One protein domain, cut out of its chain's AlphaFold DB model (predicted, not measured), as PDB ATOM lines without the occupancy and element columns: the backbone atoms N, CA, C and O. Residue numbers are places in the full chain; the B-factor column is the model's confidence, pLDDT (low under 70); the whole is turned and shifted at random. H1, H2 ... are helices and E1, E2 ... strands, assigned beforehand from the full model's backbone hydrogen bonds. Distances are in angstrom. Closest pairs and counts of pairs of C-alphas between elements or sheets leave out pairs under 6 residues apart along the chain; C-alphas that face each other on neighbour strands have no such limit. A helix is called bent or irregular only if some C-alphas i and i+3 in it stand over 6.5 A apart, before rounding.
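Overview. This is residues 44 to 112 of the 112 residues of the protein "Rbx_binding domain-containing protein" of Marinomonas primoryensis (UniProt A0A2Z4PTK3). One twisted sheet of five antiparallel strands makes a wall, and the helix H1 packs along one of its faces, over E5, while the opposite face has no named helix. The long hairpin of E3 and E4 makes one side of the sheet, the short hairpin of E1 and E2 makes the other, and E5 joins them in the middle. The printed part has 69 residues, with the order E1, E2, E3, E4, E5, H1 along the chain and E1, E2, E5, E4, E3 across the sheet. The class is mixed, helices and strands; the whole is compact, with a radius of gyration of the C-alphas of 11.9 A, and spans 34 by 22 by 20 A, only just elongated.

Along the chain. Start at C-alpha 46, at (31.399, -8.108, -38.916), where E1 begins and runs to residue 48. Next comes E2, residues 55 to 58. Find C-alpha 66 at (16.451, -2.419, -52.021); from there E3 runs to residue 73, 23.1 A from first to last C-alpha. E4, residues 76 to 83, also measures 23.1 A, and E5, residues 88 to 94, measures 17.5 A. H1 follows at once, residues 95 to 105, 17.1 A long, and ends at C-alpha 105, at (19.973, -8.438, -35.719). H1 is irregular: C-alphas 99 and 102 are 7.5 A apart.

Arrangement. Look first at the sheet's edge strand E1, which forms a hairpin with E2, antiparallel at 163 degrees; N 46 and O 57 are 2.8 A apart, within hydrogen-bond range. E2 is also the antiparallel neighbour of E5, at 172 degrees, with N 56 and O 93 at 2.8 A. E3, E4 and E5 are a meander, each strand the antiparallel neighbour of the one before. In the hairpin of E3 and E4, N 69 and O 80 are 2.8 A apart; in that of E4 and E5, N 79 and O 92 are 2.8 A apart. E2, E3, E4 and E5 make a Greek key, a meander of three with the first strand, E2, the antiparallel neighbour of the fourth. E1 is apart from E3 and E4. H1 is on the sheet, which makes two layers, a helix on one face of a sheet. Its height over the sheet is 7.1 A, and it runs along the strands over E5, at 11 degrees on the local plane. The closest C-alphas of H1 and E5 are those of Arg 101 and Leu 93, 7.4 A apart. In H1, 2 of 7 O i to N i+4 pairs are within hydrogen-bond range, and 7 of 8 O i to N i+3 pairs.

Size, cuts and confidence. The C-alphas farthest apart are those of Asn 74 and Leu 112, at 36.3 A. The printed part has no cut, and no link is long; those from E3 to E4, E4 to E5 and E5 to H1 are tight. Look at the B-factor column for the mean pLDDT of the printed part, 93.6; residues 110 to 112, at the chain's end, are under 70.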
ATOM      1  N   MET A  44      25.904 -13.413 -38.505       93.75
ATOM      2  CA  MET A  44      27.281 -13.147 -38.077       93.75
ATOM      3  C   MET A  44      27.738 -11.768 -38.566       93.75
ATOM      4  O   MET A  44      28.430 -11.693 -39.586       93.75
ATOM      5  N   PRO A  45      27.371 -10.672 -37.873       95.00
ATOM      6  CA  PRO A  45      27.847  -9.345 -38.236       95.00
ATOM      7  C   PRO A  45      29.367  -9.240 -38.080       95.00
ATOM      8  O   PRO A  45      29.974  -9.834 -37.186       95.00
ATOM      9  N   VAL A  46      29.973  -8.423 -38.930       95.06
ATOM     10  CA  VAL A  46      31.399  -8.108 -38.916       95.06
ATOM     11  C   VAL A  46      31.622  -6.843 -38.091       95.06
ATOM     12  O   VAL A  46      30.918  -5.847 -38.253       95.06
ATOM     13  N   ILE A  47      32.617  -6.873 -37.204       94.88
ATOM     14  CA  ILE A  47      33.026  -5.719 -36.395       94.88
ATOM     15  C   ILE A  47      34.402  -5.263 -36.871       94.88
ATOM     16  O   ILE A  47      35.379  -6.004 -36.757       94.88
ATOM     17  N   VAL A  48      34.488  -4.028 -37.352       94.50
ATOM     18  CA  VAL A  48      35.733  -3.377 -37.757       94.50
ATOM     19  C   VAL A  48      36.180  -2.452 -36.629       94.50
ATOM     20  O   VAL A  48      35.588  -1.403 -36.380       94.50
ATOM     21  N   LYS A  49      37.234  -2.853 -35.917       91.19
ATOM     22  CA  LYS A  49      37.764  -2.136 -34.748       91.19
ATOM     23  C   LYS A  49      38.781  -1.069 -35.150       91.19
ATOM     24  O   LYS A  49      39.951  -1.148 -34.787       91.19
ATOM     25  N   THR A  50      38.342  -0.077 -35.910       93.62
ATOM     26  CA  THR A  50      39.161   1.103 -36.204       93.62
ATOM     27  C   THR A  50      39.070   2.086 -35.040       93.62
ATOM     28  O   THR A  50      37.972   2.495 -34.678       93.62
ATOM     29  N   THR A  51      40.206   2.493 -34.466       89.81
ATOM     30  CA  THR A  51      40.270   3.335 -33.252       89.81
ATOM     31  C   THR A  51      39.441   4.617 -33.345       89.81
ATOM     32  O   THR A  51      38.792   4.992 -32.377       89.81
ATOM     33  N   THR A  52      39.459   5.288 -34.496       92.19
ATOM     34  CA  THR A  52      38.804   6.594 -34.685       92.19
ATOM     35  C   THR A  52      37.359   6.477 -35.171       92.19
ATOM     36  O   THR A  52      36.615   7.445 -35.089       92.19
ATOM     37  N   TYR A  53      36.967   5.324 -35.715       93.81
ATOM     38  CA  TYR A  53      35.642   5.141 -36.310       93.81
ATOM     39  C   TYR A  53      35.280   3.649 -36.369       93.81
ATOM     40  O   TYR A  53      35.402   3.021 -37.427       93.81
ATOM     41  N   PRO A  54      34.921   3.029 -35.231       96.81
ATOM     42  CA  PRO A  54      34.574   1.617 -35.212       96.81
ATOM     43  C   PRO A  54      33.272   1.392 -35.985       96.81
ATOM     44  O   PRO A  54      32.367   2.224 -35.941       96.81
ATOM     45  N   LEU A  55      33.179   0.258 -36.680       97.69
ATOM     46  CA  LEU A  55      31.997  -0.130 -37.446       97.69
ATOM     47  C   LEU A  55      31.512  -1.512 -37.029       97.69
ATOM     48  O   LEU A  55      32.306  -2.414 -36.772       97.69
ATOM     49  N   THR A  56      30.200  -1.700 -37.038       97.44
ATOM     50  CA  THR A  56      29.551  -3.008 -36.991       97.44
ATOM     51  C   THR A  56      28.601  -3.108 -38.172       97.44
ATOM     52  O   THR A  56      27.762  -2.233 -38.359       97.44
ATOM     53  N   LEU A  57      28.717  -4.163 -38.969       96.56
ATOM     54  CA  LEU A  57      27.948  -4.312 -40.199       96.56
ATOM     55  C   LEU A  57      27.437  -5.735 -40.400       96.56
ATOM     56  O   LEU A  57      28.123  -6.706 -40.094       96.56
ATOM     57  N   TYR A  58      26.238  -5.845 -40.956       96.06
ATOM     58  CA  TYR A  58      25.692  -7.075 -41.513       96.06
ATOM     59  C   TYR A  58      25.229  -6.749 -42.938       96.06
ATOM     60  O   TYR A  58      24.289  -5.967 -43.091       96.06
ATOM     61  N   PRO A  59      25.927  -7.229 -43.979       92.94
ATOM     62  CA  PRO A  59      25.600  -6.867 -45.350       92.94
ATOM     63  C   PRO A  59      24.339  -7.615 -45.821       92.94
ATOM     64  O   PRO A  59      24.159  -8.774 -45.446       92.94
ATOM     65  N   PRO A  60      23.492  -6.994 -46.664       93.62
ATOM     66  CA  PRO A  60      22.452  -7.732 -47.374       93.62
ATOM     67  C   PRO A  60      23.077  -8.726 -48.366       93.62
ATOM     68  O   PRO A  60      24.255  -8.618 -48.722       93.62
ATOM     69  N   ALA A  61      22.283  -9.684 -48.846       89.62
ATOM     70  CA  ALA A  61      22.705 -10.567 -49.932       89.62
ATOM     71  C   ALA A  61      23.034  -9.760 -51.206       89.62
ATOM     72  O   ALA A  61      22.369  -8.768 -51.501       89.62
ATOM     73  N   HIS A  62      24.050 -10.194 -51.959       85.06
ATOM     74  CA  HIS A  62      24.619  -9.439 -53.087       85.06
ATOM     75  C   HIS A  62      23.590  -9.063 -54.170       85.06
ATOM     76  O   HIS A  62      23.624  -7.949 -54.680       85.06
ATOM     77  N   ASP A  63      22.652  -9.962 -54.474       88.50
ATOM     78  CA  ASP A  63      21.669  -9.783 -55.555       88.50
ATOM     79  C   ASP A  63      20.287  -9.338 -55.042       88.50
ATOM     80  O   ASP A  63      19.274  -9.479 -55.730       88.50
ATOM     81  N   LEU A  64      20.224  -8.830 -53.809       93.44
ATOM     82  CA  LEU A  64      18.984  -8.356 -53.211       93.44
ATOM     83  C   LEU A  64      18.730  -6.892 -53.580       93.44
ATOM     84  O   LEU A  64      19.546  -6.017 -53.292       93.44
ATOM     85  N   ASN A  65      17.574  -6.621 -54.182       95.69
ATOM     86  CA  ASN A  65      17.139  -5.257 -54.480       95.69
ATOM     87  C   ASN A  65      16.607  -4.556 -53.226       95.69
ATOM     88  O   ASN A  65      15.969  -5.173 -52.369       95.69
ATOM     89  N   GLY A  66      16.879  -3.256 -53.131       95.88
ATOM     90  CA  GLY A  66      16.451  -2.419 -52.021       95.88
ATOM     91  C   GLY A  66      17.159  -1.069 -52.003       95.88
ATOM     92  O   GLY A  66      17.863  -0.689 -52.944       95.88
ATOM     93  N   HIS A  67      17.002  -0.341 -50.903       97.56
ATOM     94  CA  HIS A  67      17.624   0.964 -50.700       97.56
ATOM     95  C   HIS A  67      18.215   1.106 -49.300       97.56
ATOM     96  O   HIS A  67      17.763   0.508 -48.323       97.56
ATOM     97  N   TRP A  68      19.225   1.969 -49.196       97.81
ATOM     98  CA  TRP A  68      19.813   2.351 -47.917       97.81
ATOM     99  C   TRP A  68      19.090   3.557 -47.320       97.81
ATOM    100  O   TRP A  68      18.978   4.606 -47.952       97.81
ATOM    101  N   GLN A  69      18.650   3.428 -46.071       98.25
ATOM    102  CA  GLN A  69      18.186   4.535 -45.238       98.25
ATOM    103  C   GLN A  69      19.302   4.922 -44.273       98.25
ATOM    104  O   GLN A  69      19.740   4.096 -43.475       98.25
ATOM    105  N   ILE A  70      19.781   6.163 -44.366       98.38
ATOM    106  CA  ILE A  70      20.939   6.639 -43.603       98.38
ATOM    107  C   ILE A  70      20.500   7.736 -42.641       98.38
ATOM    108  O   ILE A  70      19.999   8.779 -43.054       98.38
ATOM    109  N   GLU A  71      20.759   7.515 -41.359       98.19
ATOM    110  CA  GLU A  71      20.539   8.459 -40.274       98.19
ATOM    111  C   GLU A  71      21.884   8.801 -39.630       98.19
ATOM    112  O   GLU A  71      22.652   7.921 -39.237       98.19
ATOM    113  N   LYS A  72      22.181  10.097 -39.526       98.00
ATOM    114  CA  LYS A  72      23.391  10.604 -38.873       98.00
ATOM    115  C   LYS A  72      23.013  11.303 -37.578       98.00
ATOM    116  O   LYS A  72      22.081  12.103 -37.555       98.00
ATOM    117  N   SER A  73      23.773  11.038 -36.526       96.31
ATOM    118  CA  SER A  73      23.608  11.648 -35.210       96.31
ATOM    119  C   SER A  73      24.968  12.018 -34.615       96.31
ATOM    120  O   SER A  73      26.014  11.701 -35.179       96.31
ATOM    121  N   ASN A  74      24.961  12.655 -33.447       96.50
ATOM    122  CA  ASN A  74      26.173  12.889 -32.658       96.50
ATOM    123  C   ASN A  74      26.801  11.599 -32.096       96.50
ATOM    124  O   ASN A  74      27.954  11.635 -31.690       96.50
ATOM    125  N   ARG A  75      26.053  10.489 -32.069       95.88
ATOM    126  CA  ARG A  75      26.501   9.171 -31.589       95.88
ATOM    127  C   ARG A  75      27.086   8.287 -32.695       95.88
ATOM    128  O   ARG A  75      27.537   7.178 -32.421       95.88
ATOM    129  N   GLY A  76      27.013   8.751 -33.941       96.94
ATOM    130  CA  GLY A  76      27.453   8.029 -35.128       96.94
ATOM    131  C   GLY A  76      26.399   7.964 -36.228       96.94
ATOM    132  O   GLY A  76      25.396   8.688 -36.221       96.94
ATOM    133  N   THR A  77      26.646   7.086 -37.195       98.19
ATOM    134  CA  THR A  77      25.817   6.845 -38.374       98.19
ATOM    135  C   THR A  77      25.178   5.468 -38.294       98.19
ATOM    136  O   THR A  77      25.843   4.466 -38.033       98.19
ATOM    137  N   ARG A  78      23.878   5.429 -38.571       98.31
ATOM    138  CA  ARG A  78      23.100   4.216 -38.788       98.31
ATOM    139  C   ARG A  78      22.696   4.176 -40.254       98.31
ATOM    140  O   ARG A  78      22.028   5.088 -40.731       98.31
ATOM    141  N   ALA A  79      23.084   3.131 -40.965       98.44
ATOM    142  CA  ALA A  79      22.596   2.842 -42.305       98.44
ATOM    143  C   ALA A  79      21.860   1.504 -42.272       98.44
ATOM    144  O   ALA A  79      22.419   0.512 -41.812       98.44
ATOM    145  N   LEU A  80      20.617   1.472 -42.739       98.38
ATOM    146  CA  LEU A  80      19.778   0.276 -42.789       98.38
ATOM    147  C   LEU A  80      19.450  -0.041 -44.243       98.38
ATOM    148  O   LEU A  80      19.028   0.852 -44.977       98.38
ATOM    149  N   PHE A  81      19.634  -1.290 -44.656       98.25
ATOM    150  CA  PHE A  81      19.232  -1.752 -45.978       98.25
ATOM    151  C   PHE A  81      17.830  -2.344 -45.902       98.25
ATOM    152  O   PHE A  81      17.605  -3.332 -45.193       98.25
ATOM    153  N   ILE A  82      16.905  -1.729 -46.630       97.62
ATOM    154  CA  ILE A  82      15.503  -2.125 -46.701       97.62
ATOM    155  C   ILE A  82      15.233  -2.670 -48.102       97.62
ATOM    156  O   ILE A  82      15.485  -1.966 -49.078       97.62
ATOM    157  N   ASP A  83      14.741  -3.902 -48.199       96.56
ATOM    158  CA  ASP A  83      14.361  -4.496 -49.484       96.56
ATOM    159  C   ASP A  83      13.030  -3.947 -50.025       96.56
ATOM    160  O   ASP A  83      12.298  -3.209 -49.353       96.56
ATOM    161  N   ASP A  84      12.684  -4.347 -51.248       95.69
ATOM    162  CA  ASP A  84      11.433  -3.956 -51.910       95.69
ATOM    163  C   ASP A  84      10.171  -4.390 -51.128       95.69
ATOM    164  O   ASP A  84       9.112  -3.771 -51.254       95.69
ATOM    165  N   ASN A  85      10.286  -5.401 -50.257       94.69
ATOM    166  CA  ASN A  85       9.222  -5.886 -49.369       94.69
ATOM    167  C   ASN A  85       9.181  -5.153 -48.014       94.69
ATOM    168  O   ASN A  85       8.502  -5.602 -47.079       94.69
ATOM    169  N   GLN A  86       9.899  -4.034 -47.885       95.31
ATOM    170  CA  GLN A  86      10.017  -3.246 -46.658       95.31
ATOM    171  C   GLN A  86      10.601  -4.039 -45.475       95.31
ATOM    172  O   GLN A  86      10.280  -3.760 -44.316       95.31
ATOM    173  N   GLN A  87      11.444  -5.041 -45.742       95.62
ATOM    174  CA  GLN A  87      12.138  -5.812 -44.712       95.62
ATOM    175  C   GLN A  87      13.577  -5.336 -44.542       95.62
ATOM    176  O   GLN A  87      14.258  -4.978 -45.501       95.62
ATOM    177  N   LEU A  88      14.053  -5.360 -43.297       96.94
ATOM    178  CA  LEU A  88      15.451  -5.106 -42.980       96.94
ATOM    179  C   LEU A  88      16.292  -6.325 -43.354       96.94
ATOM    180  O   LEU A  88      16.056  -7.415 -42.835       96.94
ATOM    181  N   GLN A  89      17.294  -6.115 -44.201       97.12
ATOM    182  CA  GLN A  89      18.165  -7.191 -44.693       97.12
ATOM    183  C   GLN A  89      19.645  -6.925 -44.423       97.12
ATOM    184  O   GLN A  89      20.480  -7.804 -44.596       97.12
ATOM    185  N   GLY A  90      19.986  -5.719 -43.969       97.19
ATOM    186  CA  GLY A  90      21.358  -5.357 -43.653       97.19
ATOM    187  C   GLY A  90      21.459  -4.069 -42.858       97.19
ATOM    188  O   GLY A  90      20.524  -3.268 -42.819       97.19
ATOM    189  N   PHE A  91      22.604  -3.857 -42.222       98.19
ATOM    190  CA  PHE A  91      22.907  -2.611 -41.533       98.19
ATOM    191  C   PHE A  91      24.405  -2.295 -41.524       98.19
ATOM    192  O   PHE A  91      25.250  -3.185 -41.627       98.19
ATOM    193  N   VAL A  92      24.718  -1.019 -41.310       98.38
ATOM    194  CA  VAL A  92      26.029  -0.509 -40.897       98.38
ATOM    195  C   VAL A  92      25.808   0.463 -39.738       98.38
ATOM    196  O   VAL A  92      25.006   1.389 -39.842       98.38
ATOM    197  N   LEU A  93      26.515   0.248 -38.635       98.38
ATOM    198  CA  LEU A  93      26.458   1.046 -37.412       98.38
ATOM    199  C   LEU A  93      27.865   1.545 -37.105       98.38
ATOM    200  O   LEU A  93      28.800   0.742 -37.109       98.38
ATOM    201  N   SER A  94      28.025   2.837 -36.833       98.19
ATOM    202  CA  SER A  94      29.310   3.403 -36.417       98.19
ATOM    203  C   SER A  94      29.312   3.837 -34.960       98.19
ATOM    204  O   SER A  94      28.264   4.154 -34.398       98.19
ATOM    205  N   GLU A  95      30.515   3.921 -34.390       97.06
ATOM    206  CA  GLU A  95      30.756   4.566 -33.094       97.06
ATOM    207  C   GLU A  95      29.852   3.978 -31.994       97.06
ATOM    208  O   GLU A  95      29.802   2.756 -31.839       97.06
ATOM    209  N   GLU A  96      29.135   4.815 -31.241       96.75
ATOM    210  CA  GLU A  96      28.262   4.376 -30.146       96.75
ATOM    211  C   GLU A  96      27.025   3.623 -30.655       96.75
ATOM    212  O   GLU A  96      26.463   2.789 -29.947       96.75
ATOM    213  N   LEU A  97      26.602   3.853 -31.904       97.75
ATOM    214  CA  LEU A  97      25.466   3.128 -32.482       97.75
ATOM    215  C   LEU A  97      25.779   1.644 -32.714       97.75
ATOM    216  O   LEU A  97      24.856   0.859 -32.920       97.75
ATOM    217  N   GLY A  98      27.050   1.231 -32.631       96.81
ATOM    218  CA  GLY A  98      27.443  -0.179 -32.625       96.81
ATOM    219  C   GLY A  98      26.785  -1.000 -31.507       96.81
ATOM    220  O   GLY A  98      26.565  -2.200 -31.687       96.81
ATOM    221  N   ASP A  99      26.391  -0.365 -30.399       96.50
ATOM    222  CA  ASP A  99      25.702  -1.022 -29.279       96.50
ATOM    223  C   ASP A  99      24.279  -1.479 -29.648       96.50
ATOM    224  O   ASP A  99      23.735  -2.408 -29.048       96.50
ATOM    225  N   GLU A 100      23.689  -0.911 -30.703       97.31
ATOM    226  CA  GLU A 100      22.374  -1.303 -31.220       97.31
ATOM    227  C   GLU A 100      22.421  -2.585 -32.068       97.31
ATOM    228  O   GLU A 100      21.387  -3.041 -32.557       97.31
ATOM    229  N   ARG A 101      23.601  -3.195 -32.252       96.94
ATOM    230  CA  ARG A 101      23.794  -4.394 -33.085       96.94
ATOM    231  C   ARG A 101      22.741  -5.467 -32.829       96.94
ATOM    232  O   ARG A 101      22.146  -5.955 -33.780       96.94
ATOM    233  N   GLN A 102      22.529  -5.851 -31.568       96.75
ATOM    234  CA  GLN A 102      21.599  -6.939 -31.251       96.75
ATOM    235  C   GLN A 102      20.159  -6.567 -31.616       96.75
ATOM    236  O   GLN A 102      19.460  -7.366 -32.226       96.75
ATOM    237  N   TYR A 103      19.760  -5.324 -31.337       97.12
ATOM    238  CA  TYR A 103      18.441  -4.810 -31.692       97.12
ATOM    239  C   TYR A 103      18.169  -4.910 -33.199       97.12
ATOM    240  O   TYR A 103      17.065  -5.273 -33.608       97.12
ATOM    241  N   TRP A 104      19.167  -4.612 -34.035       97.19
ATOM    242  CA  TRP A 104      19.027  -4.707 -35.488       97.19
ATOM    243  C   TRP A 104      19.116  -6.145 -36.008       97.19
ATOM    244  O   TRP A 104      18.377  -6.486 -36.929       97.19
ATOM    245  N   LEU A 105      19.941  -7.005 -35.399       96.06
ATOM    246  CA  LEU A 105      19.973  -8.438 -35.719       96.06
ATOM    247  C   LEU A 105      18.624  -9.114 -35.471       96.06
ATOM    248  O   LEU A 105      18.150  -9.836 -36.341       96.06
ATOM    249  N   ASP A 106      17.977  -8.834 -34.339       95.44
ATOM    250  CA  ASP A 106      16.683  -9.434 -33.975       95.44
ATOM    251  C   ASP A 106      15.548  -9.041 -34.944       95.44
ATOM    252  O   ASP A 106      14.482  -9.658 -34.964       95.44
ATOM    253  N   ARG A 107      15.764  -7.991 -35.747       94.94
ATOM    254  CA  ARG A 107      14.808  -7.461 -36.731       94.94
ATOM    255  C   ARG A 107      15.115  -7.891 -38.163       94.94
ATOM    256  O   ARG A 107      14.284  -7.643 -39.038       94.94
ATOM    257  N   ILE A 108      16.266  -8.514 -38.415       93.31
ATOM    258  CA  ILE A 108      16.561  -9.129 -39.709       93.31
ATOM    259  C   ILE A 108      15.761 -10.424 -39.801       93.31
ATOM    260  O   ILE A 108      15.881 -11.315 -38.958       93.31
ATOM    261  N   ARG A 109      14.922 -10.532 -40.833       77.62
ATOM    262  CA  ARG A 109      14.188 -11.767 -41.107       77.62
ATOM    263  C   ARG A 109      15.067 -12.694 -41.928       77.62
ATOM    264  O   ARG A 109      15.307 -12.439 -43.102       77.62
ATOM    265  N   THR A 110      15.509 -13.789 -41.327       62.84
ATOM    266  CA  THR A 110      16.208 -14.837 -42.068       62.84
ATOM    267  C   THR A 110      15.205 -15.572 -42.954       62.84
ATOM    268  O   THR A 110      14.267 -16.192 -42.451       62.84
ATOM    269  N   THR A 111      15.402 -15.516 -44.270       50.84
ATOM    270  CA  THR A 111      14.845 -16.536 -45.166       50.84
ATOM    271  C   THR A 111      15.890 -17.646 -45.186       50.84
ATOM    272  O   THR A 111      17.006 -17.399 -45.638       50.84
ATOM    273  N   LEU A 112      15.591 -18.786 -44.552       41.81
ATOM    274  CA  LEU A 112      16.439 -19.985 -44.617       41.81
ATOM    275  C   LEU A 112      16.499 -20.520 -46.050       41.81
ATOM    276  O   LEU A 112      15.440 -20.482 -46.720       41.81
TER     277      LEU A 112